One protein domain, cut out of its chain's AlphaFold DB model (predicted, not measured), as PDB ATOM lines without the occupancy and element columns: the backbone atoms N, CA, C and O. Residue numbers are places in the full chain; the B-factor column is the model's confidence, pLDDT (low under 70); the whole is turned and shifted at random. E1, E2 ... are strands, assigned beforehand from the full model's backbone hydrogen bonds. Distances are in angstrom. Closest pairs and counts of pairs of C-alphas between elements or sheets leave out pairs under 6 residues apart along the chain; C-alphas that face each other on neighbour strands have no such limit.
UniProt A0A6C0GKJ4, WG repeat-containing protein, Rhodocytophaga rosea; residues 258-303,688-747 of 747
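This is residues 258 to 303 and 688 to 747 of the 747 residues of the protein "WG repeat-containing protein" of Rhodocytophaga rosea (UniProt A0A6C0GKJ4). Three small sheets are stacked like slabs, only partly face to face: the sheet E2, E1, E11, E10 is in the middle, with the sheet E3, E4, E5 over one face and the sheet E6, E7, E8, E9 over the other, and the strands of the three lie nearly in line. Residues 740 to 747 stick out at one end as a free tail, which makes the length. The printed part has 106 residues, with no named helix and twelve named strands, E1 to E12 in order along the chain, which hold 66 of the residues; the class is all strand, and each sheet is antiparallel. The whole is only just compact, close to loose, with a radius of gyration of the C-alphas of 15.4 A, and elongated, spanning 59 by 32 by 23 A; without the tail the body spans 40 by 31 by 21 A.

Start with E1, residues 259 to 263, which forms a hairpin with E2, residues 269 to 273; there N 260 and O 273 are within hydrogen-bond range at 2.9 A. The other neighbour of E1 is E11, residues 731 to 736, antiparallel at 164 degrees, where you find N 261 and O 734 2.8 A apart. E11 forms a hairpin with E10, residues 722 to 726, with N 724 and O 733 at 3.0 A. The order is E2, E1, E11, E10, and the edge strands are E2 and E10. Going on from E2, you reach E3, residues 277 to 282, E4, residues 285 to 290, and E5, residues 293 to 298, a meander, each strand the antiparallel neighbour of the one before; look at N 279 and O 287, 2.9 A, and N 288 and O 295, 3.1 A. This sheet and the first are face to face, their best planes 10 degrees apart; the closest C-alphas of E3 and E10 are those of Arg 279 and Tyr 724, 7.1 A. Past the cut, E6, residues 688 to 691, E7, residues 696 to 701, E8, residues 704 to 709, and E9, residues 714 to 720, form a second meander, with N 690 and O 698 at 2.9 A, N 699 and O 706 at 2.9 A, and N 707 and O 716 at 3.0 A. This sheet too is face to face with the first, their best planes 26 degrees apart, and the three form a stack of sheets, face to face in turn. The closest C-alphas of E8 and E10 are those of Ser 705 and Leu 723, 6.0 A, and of E9 and E11 those of Tyr 720 and Val 736, 5.3 A. E6 is apart from E10 and E11. E12, residues 741 to 744, pairs with no named strand and stands free.

Find C-alpha 259 at (363.179, 393.242, 401.154), where E1 begins; it runs 13.1 A. E2 measures 11.0 A, E3 15.7 A, E4 16.3 A and E5 17.0 A, ending at C-alpha 298 at (371.021, 402.032, 387.389). E6 is short, 10.3 A; then E7 runs 16.6 A, E8 17.3 A, and E9, the longest by residues with 7, 13.3 A. E10 measures 13.4 A, E11 16.4 A and E12 10.2 A, ending at C-alpha 744 at (354.713, 394.830, 424.033).

The two C-alphas farthest apart are those of Gly 693 and Arg 747, 59.2 A. Residues 304 to 687 are not printed, and C-alphas 303 and 688 are 32.8 A apart across this cut, which falls in the link E5 to E6. The links that are printed whole are tight. The mean pLDDT of the printed part is 89.3, and one residue, Arg 747, the chain's last, is under 70.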
ATOM      1  N   THR A 258     360.146 396.478 402.878       91.81
ATOM      2  CA  THR A 258     360.148 395.462 401.824       91.81
ATOM      3  C   THR A 258     361.595 395.063 401.541       91.81
ATOM      4  O   THR A 258     362.450 395.923 401.324       91.81
ATOM      5  N   GLN A 259     361.871 393.762 401.524       93.00
ATOM      6  CA  GLN A 259     363.179 393.242 401.154       93.00
ATOM      7  C   GLN A 259     363.259 393.109 399.641       93.00
ATOM      8  O   GLN A 259     362.574 392.274 399.040       93.00
ATOM      9  N   TRP A 260     364.100 393.938 399.031       92.50
ATOM     10  CA  TRP A 260     364.301 393.960 397.593       92.50
ATOM     11  C   TRP A 260     365.548 393.191 397.193       92.50
ATOM     12  O   TRP A 260     366.609 393.338 397.801       92.50
ATOM     13  N   LYS A 261     365.427 392.410 396.120       91.69
ATOM     14  CA  LYS A 261     366.541 391.793 395.402       91.69
ATOM     15  C   LYS A 261     366.400 392.075 393.916       91.69
ATOM     16  O   LYS A 261     365.349 391.822 393.334       91.69
ATOM     17  N   VAL A 262     367.466 392.555 393.291       88.94
ATOM     18  CA  VAL A 262     367.562 392.637 391.830       88.94
ATOM     19  C   VAL A 262     368.477 391.516 391.369       88.94
ATOM     20  O   VAL A 262     369.591 391.396 391.874       88.94
ATOM     21  N   THR A 263     368.011 390.680 390.446       88.25
ATOM     22  CA  THR A 263     368.769 389.523 389.952       88.25
ATOM     23  C   THR A 263     368.795 389.482 388.433       88.25
ATOM     24  O   THR A 263     367.876 389.980 387.790       88.25
ATOM     25  N   ASN A 264     369.833 388.895 387.844       84.25
ATOM     26  CA  ASN A 264     369.866 388.636 386.401       84.25
ATOM     27  C   ASN A 264     369.274 387.253 386.051       84.25
ATOM     28  O   ASN A 264     368.864 386.491 386.927       84.25
ATOM     29  N   ALA A 265     369.292 386.894 384.764       79.44
ATOM     30  CA  ALA A 265     368.832 385.593 384.268       79.44
ATOM     31  C   ALA A 265     369.512 384.383 384.938       79.44
ATOM     32  O   ALA A 265     368.904 383.322 385.056       79.44
ATOM     33  N   LYS A 266     370.764 384.540 385.390       83.00
ATOM     34  CA  LYS A 266     371.542 383.506 386.088       83.00
ATOM     35  C   LYS A 266     371.260 383.458 387.595       83.00
ATOM     36  O   LYS A 266     371.878 382.664 388.295       83.00
ATOM     37  N   LYS A 267     370.322 384.275 388.091       82.75
ATOM     38  CA  LYS A 267     369.982 384.455 389.514       82.75
ATOM     39  C   LYS A 267     371.116 385.065 390.349       82.75
ATOM     40  O   LYS A 267     371.083 384.990 391.574       82.75
ATOM     41  N   GLU A 268     372.093 385.704 389.707       87.56
ATOM     42  CA  GLU A 268     373.126 386.470 390.409       87.56
ATOM     43  C   GLU A 268     372.492 387.739 390.989       87.56
ATOM     44  O   GLU A 268     371.717 388.416 390.309       87.56
ATOM     45  N   ILE A 269     372.806 388.053 392.246       89.19
ATOM     46  CA  ILE A 269     372.257 389.214 392.954       89.19
ATOM     47  C   ILE A 269     373.051 390.459 392.553       89.19
ATOM     48  O   ILE A 269     374.240 390.557 392.839       89.19
ATOM     49  N   LEU A 270     372.372 391.412 391.918       84.94
ATOM     50  CA  LEU A 270     372.925 392.708 391.516       84.94
ATOM     51  C   LEU A 270     372.762 393.761 392.620       84.94
ATOM     52  O   LEU A 270     373.626 394.607 392.804       84.94
ATOM     53  N   LEU A 271     371.653 393.706 393.365       86.00
ATOM     54  CA  LEU A 271     371.336 394.637 394.448       86.00
ATOM     55  C   LEU A 271     370.502 393.933 395.518       86.00
ATOM     56  O   LEU A 271     369.602 393.159 395.191       86.00
ATOM     57  N   THR A 272     370.768 394.246 396.787       88.75
ATOM     58  CA  THR A 272     369.860 393.978 397.910       88.75
ATOM     59  C   THR A 272     369.622 395.278 398.670       88.75
ATOM     60  O   THR A 272     370.582 395.994 398.956       88.75
ATOM     61  N   SER A 273     368.367 395.603 398.978       86.94
ATOM     62  CA  SER A 273     368.033 396.843 399.685       86.94
ATOM     63  C   SER A 273     366.713 396.777 400.455       86.94
ATOM     64  O   SER A 273     365.884 395.889 400.255       86.94
ATOM     65  N   GLU A 274     366.528 397.759 401.336       88.75
ATOM     66  CA  GLU A 274     365.351 397.953 402.191       88.75
ATOM     67  C   GLU A 274     364.662 399.272 401.820       88.75
ATOM     68  O   GLU A 274     364.603 400.216 402.601       88.75
ATOM     69  N   TYR A 275     364.215 399.376 400.569       89.56
ATOM     70  CA  TYR A 275     363.492 400.549 400.081       89.56
ATOM     71  C   TYR A 275     361.983 400.404 400.271       89.56
ATOM     72  O   TYR A 275     361.436 399.299 400.300       89.56
ATOM     73  N   ASP A 276     361.289 401.539 400.332       88.94
ATOM     74  CA  ASP A 276     359.828 401.566 400.382       88.94
ATOM     75  C   ASP A 276     359.222 400.935 399.127       88.94
ATOM     76  O   ASP A 276     358.218 400.228 399.210       88.94
ATOM     77  N   ASN A 277     359.845 401.195 397.975       90.69
ATOM     78  CA  ASN A 277     359.422 400.701 396.673       90.69
ATOM     79  C   ASN A 277     360.605 400.672 395.692       90.69
ATOM     80  O   ASN A 277     361.486 401.527 395.775       90.69
ATOM     81  N   ILE A 278     360.603 399.746 394.735       92.31
ATOM     82  CA  ILE A 278     361.440 399.786 393.532       92.31
ATOM     83  C   ILE A 278     360.571 399.404 392.342       92.31
ATOM     84  O   ILE A 278     359.913 398.367 392.355       92.31
ATOM     85  N   ARG A 279     360.616 400.205 391.276       91.62
ATOM     86  CA  ARG A 279     359.932 399.891 390.020       91.62
ATOM     87  C   ARG A 279     360.751 400.304 388.797       91.62
ATOM     88  O   ARG A 279     361.493 401.287 388.863       91.62
ATOM     89  N   PRO A 280     360.600 399.612 387.659       91.19
ATOM     90  CA  PRO A 280     361.246 400.020 386.421       91.19
ATOM     91  C   PRO A 280     360.666 401.329 385.877       91.19
ATOM     92  O   PRO A 280     359.462 401.578 385.953       91.19
ATOM     93  N   VAL A 281     361.546 402.165 385.324       93.31
ATOM     94  CA  VAL A 281     361.198 403.406 384.600       93.31
ATOM     95  C   VAL A 281     361.809 403.467 383.203       93.31
ATOM     96  O   VAL A 281     361.341 404.228 382.364       93.31
ATOM     97  N   ALA A 282     362.822 402.649 382.928       90.88
ATOM     98  CA  ALA A 282     363.329 402.371 381.590       90.88
ATOM     99  C   ALA A 282     364.082 401.036 381.611       90.88
ATOM    100  O   ALA A 282     364.303 400.454 382.675       90.88
ATOM    101  N   THR A 283     364.552 400.586 380.448       87.06
ATOM    102  CA  THR A 283     365.540 399.506 380.378       87.06
ATOM    103  C   THR A 283     366.749 399.849 381.246       87.06
ATOM    104  O   THR A 283     367.419 400.856 381.015       87.06
ATOM    105  N   SER A 284     367.050 398.992 382.225       86.25
ATOM    106  CA  SER A 284     368.161 399.175 383.170       86.25
ATOM    107  C   SER A 284     368.129 400.486 383.964       86.25
ATOM    108  O   SER A 284     369.190 401.011 384.304       86.25
ATOM    109  N   LEU A 285     366.943 401.027 384.243       91.62
ATOM    110  CA  LEU A 285     366.755 402.175 385.127       91.62
ATOM    111  C   LEU A 285     365.555 401.936 386.037       91.62
ATOM    112  O   LEU A 285     364.454 401.620 385.570       91.62
ATOM    113  N   TYR A 286     365.764 402.131 387.335       91.50
ATOM    114  CA  TYR A 286     364.761 401.851 388.355       91.50
ATOM    115  C   TYR A 286     364.525 403.084 389.216       91.50
ATOM    116  O   TYR A 286     365.468 403.685 389.722       91.50
ATOM    117  N   ALA A 287     363.261 403.452 389.404       95.00
ATOM    118  CA  ALA A 287     362.890 404.417 390.423       95.00
ATOM    119  C   ALA A 287     362.759 403.674 391.753       95.00
ATOM    120  O   ALA A 287     362.010 402.697 391.842       95.00
ATOM    121  N   TYR A 288     363.475 404.137 392.772       93.88
ATOM    122  CA  TYR A 288     363.378 403.607 394.130       93.88
ATOM    123  C   TYR A 288     362.826 404.672 395.060       93.88
ATOM    124  O   TYR A 288     363.124 405.851 394.885       93.88
ATOM    125  N   GLN A 289     362.017 404.259 396.027       93.88
ATOM    126  CA  GLN A 289     361.402 405.144 397.000       93.88
ATOM    127  C   GLN A 289     362.035 404.947 398.373       93.88
ATOM    128  O   GLN A 289     362.179 403.817 398.839       93.88
ATOM    129  N   SER A 290     362.376 406.048 399.028       89.38
ATOM    130  CA  SER A 290     362.807 406.080 400.419       89.38
ATOM    131  C   SER A 290     362.252 407.336 401.069       89.38
ATOM    132  O   SER A 290     362.317 408.419 400.488       89.38
ATOM    133  N   GLU A 291     361.690 407.188 402.264       85.00
ATOM    134  CA  GLU A 291     361.070 408.286 403.014       85.00
ATOM    135  C   GLU A 291     359.983 409.020 402.212       85.00
ATOM    136  O   GLU A 291     359.811 410.233 402.302       85.00
ATOM    137  N   GLY A 292     359.250 408.273 401.382       88.38
ATOM    138  CA  GLY A 292     358.183 408.814 400.542       88.38
ATOM    139  C   GLY A 292     358.645 409.507 399.255       88.38
ATOM    140  O   GLY A 292     357.809 409.716 398.376       88.38
ATOM    141  N   LYS A 293     359.942 409.782 399.074       94.69
ATOM    142  CA  LYS A 293     360.493 410.380 397.846       94.69
ATOM    143  C   LYS A 293     361.148 409.329 396.957       94.69
ATOM    144  O   LYS A 293     361.623 408.307 397.436       94.69
ATOM    145  N   PHE A 294     361.182 409.589 395.658       97.00
ATOM    146  CA  PHE A 294     361.807 408.774 394.630       97.00
ATOM    147  C   PHE A 294     363.166 409.328 394.214       97.00
ATOM    148  O   PHE A 294     363.323 410.532 393.978       97.00
ATOM    149  N   GLY A 295     364.127 408.415 394.092       96.12
ATOM    150  CA  GLY A 295     365.416 408.594 393.431       96.12
ATOM    151  C   GLY A 295     365.562 407.615 392.264       96.12
ATOM    152  O   GLY A 295     364.640 406.852 391.954       96.12
ATOM    153  N   LEU A 296     366.727 407.617 391.616       95.88
ATOM    154  CA  LEU A 296     367.012 406.781 390.448       95.88
ATOM    155  C   LEU A 296     368.205 405.853 390.697       95.88
ATOM    156  O   LEU A 296     369.250 406.285 391.184       95.88
ATOM    157  N   LEU A 297     368.049 404.590 390.307       92.19
ATOM    158  CA  LEU A 297     369.086 403.563 390.273       92.19
ATOM    159  C   LEU A 297     369.376 403.148 388.833       92.19
ATOM    160  O   LEU A 297     368.486 403.126 387.976       92.19
ATOM    161  N   SER A 298     370.614 402.748 388.593       88.62
ATOM    162  CA  SER A 298     371.021 402.032 387.389       88.62
ATOM    163  C   SER A 298     370.610 400.551 387.431       88.62
ATOM    164  O   SER A 298     370.230 399.999 388.466       88.62
ATOM    165  N   GLY A 299     370.763 399.874 386.290       80.81
ATOM    166  CA  GLY A 299     370.501 398.441 386.119       80.81
ATOM    167  C   GLY A 299     371.314 397.519 387.032       80.81
ATOM    168  O   GLY A 299     370.865 396.423 387.349       80.81
ATOM    169  N   ASN A 300     372.503 397.958 387.453       79.31
ATOM    170  CA  ASN A 300     373.377 397.245 388.389       79.31
ATOM    171  C   ASN A 300     373.202 397.709 389.847       79.31
ATOM    172  O   ASN A 300     373.960 397.276 390.705       79.31
ATOM    173  N   GLY A 301     372.213 398.562 390.138       78.62
ATOM    174  CA  GLY A 301     371.897 398.999 391.497       78.62
ATOM    175  C   GLY A 301     372.724 400.174 392.022       78.62
ATOM    176  O   GLY A 301     372.628 400.488 393.207       78.62
ATOM    177  N   GLU A 302     373.504 400.851 391.178       86.62
ATOM    178  CA  GLU A 302     374.195 402.086 391.559       86.62
ATOM    179  C   GLU A 302     373.202 403.248 391.669       86.62
ATOM    180  O   GLU A 302     372.300 403.410 390.841       86.62
ATOM    181  N   ARG A 303     373.380 404.092 392.690       90.88
ATOM    182  CA  ARG A 303     372.585 405.312 392.871       90.88
ATOM    183  C   ARG A 303     372.989 406.365 391.847       90.88
ATOM    184  O   ARG A 303     374.106 406.866 391.876       90.88
ATOM    185  N   ALA A 688     346.022 385.965 387.767       96.06
ATOM    186  CA  ALA A 688     346.455 386.477 386.475       96.06
ATOM    187  C   ALA A 688     347.585 385.628 385.878       96.06
ATOM    188  O   ALA A 688     348.402 385.045 386.594       96.06
ATOM    189  N   ILE A 689     347.628 385.585 384.546       94.94
ATOM    190  CA  ILE A 689     348.714 385.004 383.752       94.94
ATOM    191  C   ILE A 689     349.033 385.997 382.638       94.94
ATOM    192  O   ILE A 689     348.123 386.437 381.933       94.94
ATOM    193  N   GLN A 690     350.311 386.331 382.469       92.69
ATOM    194  CA  GLN A 690     350.780 387.235 381.425       92.69
ATOM    195  C   GLN A 690     351.956 386.613 380.667       92.69
ATOM    196  O   GLN A 690     352.974 386.260 381.257       92.69
ATOM    197  N   ASP A 691     351.818 386.505 379.348       88.62
ATOM    198  CA  ASP A 691     352.901 386.125 378.439       88.62
ATOM    199  C   ASP A 691     353.769 387.361 378.147       88.62
ATOM    200  O   ASP A 691     353.254 388.383 377.687       88.62
ATOM    201  N   LEU A 692     355.066 387.291 378.461       87.38
ATOM    202  CA  LEU A 692     355.999 388.413 378.314       87.38
ATOM    203  C   LEU A 692     356.627 388.494 376.911       87.38
ATOM    204  O   LEU A 692     357.379 389.427 376.634       87.38
ATOM    205  N   GLY A 693     356.347 387.533 376.021       82.06
ATOM    206  CA  GLY A 693     356.812 387.534 374.629       82.06
ATOM    207  C   GLY A 693     358.295 387.193 374.424       82.06
ATOM    208  O   GLY A 693     358.727 387.031 373.288       82.06
ATOM    209  N   ASN A 694     359.075 387.034 375.496       81.25
ATOM    210  CA  ASN A 694     360.481 386.608 375.473       81.25
ATOM    211  C   ASN A 694     360.670 385.155 375.957       81.25
ATOM    212  O   ASN A 694     361.748 384.781 376.411       81.25
ATOM    213  N   GLY A 695     359.608 384.345 375.895       84.44
ATOM    214  CA  GLY A 695     359.605 382.966 376.390       84.44
ATOM    215  C   GLY A 695     359.398 382.833 377.901       84.44
ATOM    216  O   GLY A 695     359.481 381.720 378.413       84.44
ATOM    217  N   LEU A 696     359.114 383.933 378.607       88.50
ATOM    218  CA  LEU A 696     358.764 383.937 380.026       88.50
ATOM    219  C   LEU A 696     357.272 384.218 380.228       88.50
ATOM    220  O   LEU A 696     356.659 385.003 379.502       88.50
ATOM    221  N   ILE A 697     356.703 383.605 381.260       91.44
ATOM    222  CA  ILE A 697     355.307 383.772 381.659       91.44
ATOM    223  C   ILE A 697     355.274 384.213 383.119       91.44
ATOM    224  O   ILE A 697     355.786 383.520 384.004       91.44
ATOM    225  N   LEU A 698     354.644 385.359 383.360       94.25
ATOM    226  CA  LEU A 698     354.365 385.887 384.686       94.25
ATOM    227  C   LEU A 698     353.073 385.278 385.227       94.25
ATOM    228  O   LEU A 698     352.017 385.345 384.596       94.25
ATOM    229  N   LEU A 699     353.176 384.693 386.414       95.81
ATOM    230  CA  LEU A 699     352.086 384.039 387.122       95.81
ATOM    231  C   LEU A 699     351.756 384.839 388.379       95.81
ATOM    232  O   LEU A 699     352.669 385.219 389.110       95.81
ATOM    233  N   ASN A 700     350.469 385.043 388.659       97.00
ATOM    234  CA  ASN A 700     349.997 385.635 389.909       97.00
ATOM    235  C   ASN A 700     348.929 384.749 390.568       97.00
ATOM    236  O   ASN A 700     347.994 384.291 389.903       97.00
ATOM    237  N   ARG A 701     349.072 384.490 391.871       96.06
ATOM    238  CA  ARG A 701     348.091 383.750 392.679       96.06
ATOM    239  C   ARG A 701     348.188 384.148 394.147       96.06
ATOM    240  O   ARG A 701     349.265 384.079 394.732       96.06
ATOM    241  N   GLY A 702     347.060 384.483 394.762       94.50
ATOM    242  CA  GLY A 702     346.975 384.860 396.170       94.50
ATOM    243  C   GLY A 702     347.829 386.083 396.507       94.50
ATOM    244  O   GLY A 702     348.444 386.114 397.568       94.50
ATOM    245  N   GLY A 703     347.952 387.039 395.579       93.00
ATOM    246  CA  GLY A 703     348.808 388.221 395.740       93.00
ATOM    247  C   GLY A 703     350.312 387.956 395.592       93.00
ATOM    248  O   GLY A 703     351.099 388.891 395.689       93.00
ATOM    249  N   LYS A 704     350.724 386.711 395.321       96.56
ATOM    250  CA  LYS A 704     352.121 386.352 395.060       96.56
ATOM    251  C   LYS A 704     352.378 386.178 393.572       96.56
ATOM    252  O   LYS A 704     351.518 385.687 392.840       96.56
ATOM    253  N   SER A 705     353.582 386.540 393.152       96.94
ATOM    254  CA  SER A 705     354.036 386.498 391.765       96.94
ATOM    255  C   SER A 705     355.265 385.605 391.594       96.94
ATOM    256  O   SER A 705     356.046 385.415 392.527       96.94
ATOM    257  N   GLY A 706     355.406 385.031 390.400       95.50
ATOM    258  CA  GLY A 706     356.466 384.099 390.018       95.50
ATOM    259  C   GLY A 706     356.627 384.062 388.500       95.50
ATOM    260  O   GLY A 706     355.764 384.553 387.771       95.50
ATOM    261  N   ILE A 707     357.735 383.495 388.023       93.56
ATOM    262  CA  ILE A 707     358.045 383.393 386.591       93.56
ATOM    263  C   ILE A 707     358.222 381.934 386.224       93.56
ATOM    264  O   ILE A 707     358.884 381.179 386.929       93.56
ATOM    265  N   SER A 708     357.703 381.580 385.064       91.94
ATOM    266  CA  SER A 708     357.935 380.296 384.421       91.94
ATOM    267  C   SER A 708     358.429 380.491 382.997       91.94
ATOM    268  O   SER A 708     358.294 381.579 382.431       91.94
ATOM    269  N   ASP A 709     359.016 379.450 382.424       88.38
ATOM    270  CA  ASP A 709     359.363 379.426 381.013       88.38
ATOM    271  C   ASP A 709     358.143 379.100 380.131       88.38
ATOM    272  O   ASP A 709     357.033 378.816 380.596       88.38
ATOM    273  N   ALA A 710     358.354 379.116 378.818       82.50
ATOM    274  CA  ALA A 710     357.320 378.830 377.837       82.50
ATOM    275  C   ALA A 710     356.767 377.393 377.920       82.50
ATOM    276  O   ALA A 710     355.680 377.155 377.387       82.50
ATOM    277  N   ASN A 711     357.479 376.461 378.555       83.94
ATOM    278  CA  ASN A 711     357.127 375.044 378.672       83.94
ATOM    279  C   ASN A 711     356.433 374.706 379.994       83.94
ATOM    280  O   ASN A 711     356.016 373.562 380.183       83.94
ATOM    281  N   GLY A 712     356.272 375.683 380.886       82.69
ATOM    282  CA  GLY A 712     355.616 375.489 382.171       82.69
ATOM    283  C   GLY A 712     356.565 375.210 383.337       82.69
ATOM    284  O   GLY A 712     356.096 374.823 384.405       82.69
ATOM    285  N   LEU A 713     357.883 375.354 383.149       87.25
ATOM    286  CA  LEU A 713     358.877 375.136 384.198       87.25
ATOM    287  C   LEU A 713     359.071 376.410 385.026       87.25
ATOM    288  O   LEU A 713     359.303 377.484 384.472       87.25
ATOM    289  N   ASP A 714     359.034 376.290 386.353       87.75
ATOM    290  CA  ASP A 714     359.257 377.421 387.257       87.75
ATOM    291  C   ASP A 714     360.705 377.942 387.156       87.75
ATOM    292  O   ASP A 714     361.674 377.253 387.478       87.75
ATOM    293  N   VAL A 715     360.854 379.205 386.752       90.94
ATOM    294  CA  VAL A 715     362.127 379.946 386.730       90.94
ATOM    295  C   VAL A 715     362.328 380.666 388.064       90.94
ATOM    296  O   VAL A 715     363.412 380.606 388.659       90.94
ATOM    297  N   LEU A 716     361.264 381.314 388.550       92.75
ATOM    298  CA  LEU A 716     361.178 381.976 389.846       92.75
ATOM    299  C   LEU A 716     359.919 381.512 390.589       92.75
ATOM    300  O   LEU A 716     358.829 381.568 390.015       92.75
ATOM    301  N   PRO A 717     360.041 381.108 391.865       93.31
ATOM    302  CA  PRO A 717     358.911 380.596 392.628       93.31
ATOM    303  C   PRO A 717     357.842 381.671 392.870       93.31
ATOM    304  O   PRO A 717     358.138 382.861 392.973       93.31
ATOM    305  N   LEU A 718     356.592 381.233 393.014       94.38
ATOM    306  CA  LEU A 718     355.409 382.069 393.247       94.38
ATOM    307  C   LEU A 718     355.317 382.553 394.710       94.38
ATOM    308  O   LEU A 718     354.397 382.180 395.436       94.38
ATOM    309  N   ILE A 719     356.303 383.333 395.164       95.00
ATOM    310  CA  ILE A 719     356.435 383.788 396.566       95.00
ATOM    311  C   ILE A 719     356.594 385.305 396.720       95.00
ATOM    312  O   ILE A 719     356.562 385.808 397.842       95.00
ATOM    313  N   TYR A 720     356.778 386.034 395.619       95.94
ATOM    314  CA  TYR A 720     357.133 387.452 395.656       95.94
ATOM    315  C   TYR A 720     355.886 388.333 395.730       95.94
ATOM    316  O   TYR A 720     354.962 388.151 394.942       95.94
ATOM    317  N   ASP A 721     355.868 389.296 396.648       95.12
ATOM    318  CA  ASP A 721     354.809 390.312 396.742       95.12
ATOM    319  C   ASP A 721     354.877 391.288 395.564       95.12
ATOM    320  O   ASP A 721     353.857 391.692 395.012       95.12
ATOM    321  N   TYR A 722     356.099 391.608 395.134       94.00
ATOM    322  CA  TYR A 722     356.370 392.440 393.969       94.00
ATOM    323  C   TYR A 722     357.335 391.712 393.041       94.00
ATOM    324  O   TYR A 722     358.393 391.253 393.472       94.00
ATOM    325  N   LEU A 723     356.985 391.611 391.761       93.69
ATOM    326  CA  LEU A 723     357.867 391.047 390.748       93.69
ATOM    327  C   LEU A 723     357.762 391.862 389.463       93.69
ATOM    328  O   LEU A 723     356.713 391.891 388.823       93.69
ATOM    329  N   TYR A 724     358.867 392.502 389.085       90.69
ATOM    330  CA  TYR A 724     358.997 393.210 387.813       90.69
ATOM    331  C   TYR A 724     360.072 392.555 386.953       90.69
ATOM    332  O   TYR A 724     361.093 392.093 387.466       90.69
ATOM    333  N   VAL A 725     359.852 392.549 385.638       88.00
ATOM    334  CA  VAL A 725     360.768 391.953 384.662       88.00
ATOM    335  C   VAL A 725     361.212 393.019 383.668       88.00
ATOM    336  O   VAL A 725     360.391 393.563 382.933       88.00
ATOM    337  N   ASP A 726     362.514 393.295 383.614       83.50
ATOM    338  CA  ASP A 726     363.135 393.972 382.472       83.50
ATOM    339  C   ASP A 726     363.475 392.904 381.427       83.50
ATOM    340  O   ASP A 726     364.539 392.277 381.462       83.50
ATOM    341  N   SER A 727     362.530 392.663 380.516       73.50
ATOM    342  CA  SER A 727     362.600 391.592 379.514       73.50
ATOM    343  C   SER A 727     363.756 391.751 378.525       73.50
ATOM    344  O   SER A 727     364.199 390.759 377.952       73.50
ATOM    345  N   SER A 728     364.285 392.967 378.353       73.69
ATOM    346  CA  SER A 728     365.390 393.241 377.424       73.69
ATOM    347  C   SER A 728     366.733 392.690 377.908       73.69
ATOM    348  O   SER A 728     367.595 392.351 377.101       73.69
ATOM    349  N   LYS A 729     366.907 392.582 379.230       75.50
ATOM    350  CA  LYS A 729     368.126 392.063 379.867       75.50
ATOM    351  C   LYS A 729     367.876 390.861 380.770       75.50
ATOM    352  O   LYS A 729     368.818 390.371 381.389       75.50
ATOM    353  N   ASN A 730     366.627 390.399 380.850       79.31
ATOM    354  CA  ASN A 730     366.182 389.376 381.792       79.31
ATOM    355  C   ASN A 730     366.626 389.702 383.228       79.31
ATOM    356  O   ASN A 730     367.219 388.870 383.915       79.31
ATOM    357  N   ILE A 731     366.383 390.947 383.653       85.50
ATOM    358  CA  ILE A 731     366.593 391.373 385.040       85.50
ATOM    359  C   ILE A 731     365.262 391.270 385.781       85.50
ATOM    360  O   ILE A 731     364.235 391.748 385.297       85.50
ATOM    361  N   PHE A 732     365.291 390.667 386.963       89.50
ATOM    362  CA  PHE A 732     364.137 390.487 387.831       89.50
ATOM    363  C   PHE A 732     364.284 391.343 389.082       89.50
ATOM    364  O   PHE A 732     365.279 391.234 389.798       89.50
ATOM    365  N   ILE A 733     363.280 392.168 389.354       91.50
ATOM    366  CA  ILE A 733     363.183 392.983 390.565       91.50
ATOM    367  C   ILE A 733     362.172 392.300 391.472       91.50
ATOM    368  O   ILE A 733     361.002 392.172 391.114       91.50
ATOM    369  N   LEU A 734     362.645 391.840 392.620       93.94
ATOM    370  CA  LEU A 734     361.946 390.925 393.508       93.94
ATOM    371  C   LEU A 734     361.738 391.615 394.851       93.94
ATOM    372  O   LEU A 734     362.715 391.964 395.506       93.94
ATOM    373  N   GLY A 735     360.490 391.805 395.259       94.94
ATOM    374  CA  GLY A 735     360.125 392.361 396.557       94.94
ATOM    375  C   GLY A 735     359.389 391.327 397.398       94.94
ATOM    376  O   GLY A 735     358.420 390.719 396.936       94.94
ATOM    377  N   VAL A 736     359.840 391.143 398.636       95.19
ATOM    378  CA  VAL A 736     359.149 390.346 399.656       95.19
ATOM    379  C   VAL A 736     358.820 391.259 400.825       95.19
ATOM    380  O   VAL A 736     359.709 391.929 401.346       95.19
ATOM    381  N   VAL A 737     357.554 391.300 401.229       91.88
ATOM    382  CA  VAL A 737     357.108 392.048 402.407       91.88
ATOM    383  C   VAL A 737     357.197 391.113 403.613       91.88
ATOM    384  O   VAL A 737     356.448 390.133 403.670       91.88
ATOM    385  N   PRO A 738     358.108 391.359 404.574       91.31
ATOM    386  CA  PRO A 738     358.157 390.563 405.791       91.31
ATOM    387  C   PRO A 738     356.863 390.727 406.595       91.31
ATOM    388  O   PRO A 738     356.187 391.754 406.508       91.31
ATOM    389  N   GLN A 739     356.518 389.718 407.394       89.38
ATOM    390  CA  GLN A 739     355.360 389.815 408.282       89.38
ATOM    391  C   GLN A 739     355.555 390.934 409.312       89.38
ATOM    392  O   GLN A 739     356.670 391.165 409.787       89.38
ATOM    393  N   MET A 740     354.458 391.617 409.650       89.69
ATOM    394  CA  MET A 740     354.456 392.627 410.707       89.69
ATOM    395  C   MET A 740     354.798 391.985 412.050       89.69
ATOM    396  O   MET A 740     354.400 390.851 412.327       89.69
ATOM    397  N   GLN A 741     355.548 392.715 412.870       92.38
ATOM    398  CA  GLN A 741     355.943 392.276 414.205       92.38
ATOM    399  C   GLN A 741     355.244 393.140 415.252       92.38
ATOM    400  O   GLN A 741     354.910 394.292 414.986       92.38
ATOM    401  N   ASN A 742     355.043 392.593 416.447       92.69
ATOM    402  CA  ASN A 742     354.474 393.327 417.572       92.69
ATOM    403  C   ASN A 742     355.504 393.429 418.692       92.69
ATOM    404  O   ASN A 742     356.225 392.471 418.970       92.69
ATOM    405  N   PHE A 743     355.534 394.582 419.349       92.12
ATOM    406  CA  PHE A 743     356.308 394.816 420.557       92.12
ATOM    407  C   PHE A 743     355.367 395.228 421.686       92.12
ATOM    408  O   PHE A 743     354.600 396.181 421.539       92.12
ATOM    409  N   THR A 744     355.445 394.511 422.806       90.62
ATOM    410  CA  THR A 744     354.713 394.830 424.033       90.62
ATOM    411  C   THR A 744     355.705 395.225 425.114       90.62
ATOM    412  O   THR A 744     356.613 394.458 425.434       90.62
ATOM    413  N   TYR A 745     355.515 396.406 425.694       85.44
ATOM    414  CA  TYR A 745     356.259 396.862 426.859       85.44
ATOM    415  C   TYR A 745     355.452 396.601 428.129       85.44
ATOM    416  O   TYR A 745     354.390 397.188 428.335       85.44
ATOM    417  N   ASN A 746     355.962 395.721 428.988       80.81
ATOM    418  CA  ASN A 746     355.400 395.506 430.315       80.81
ATOM    419  C   ASN A 746     356.132 396.428 431.293       80.81
ATOM    420  O   ASN A 746     357.337 396.270 431.484       80.81
ATOM    421  N   ARG A 747     355.394 397.406 431.829       65.38
ATOM    422  CA  ARG A 747     355.884 398.396 432.799       65.38
ATOM    423  C   ARG A 747     356.341 397.767 434.108       65.38
ATOM    424  O   ARG A 747     355.703 396.774 434.529       65.38
TER     425      ARG A 747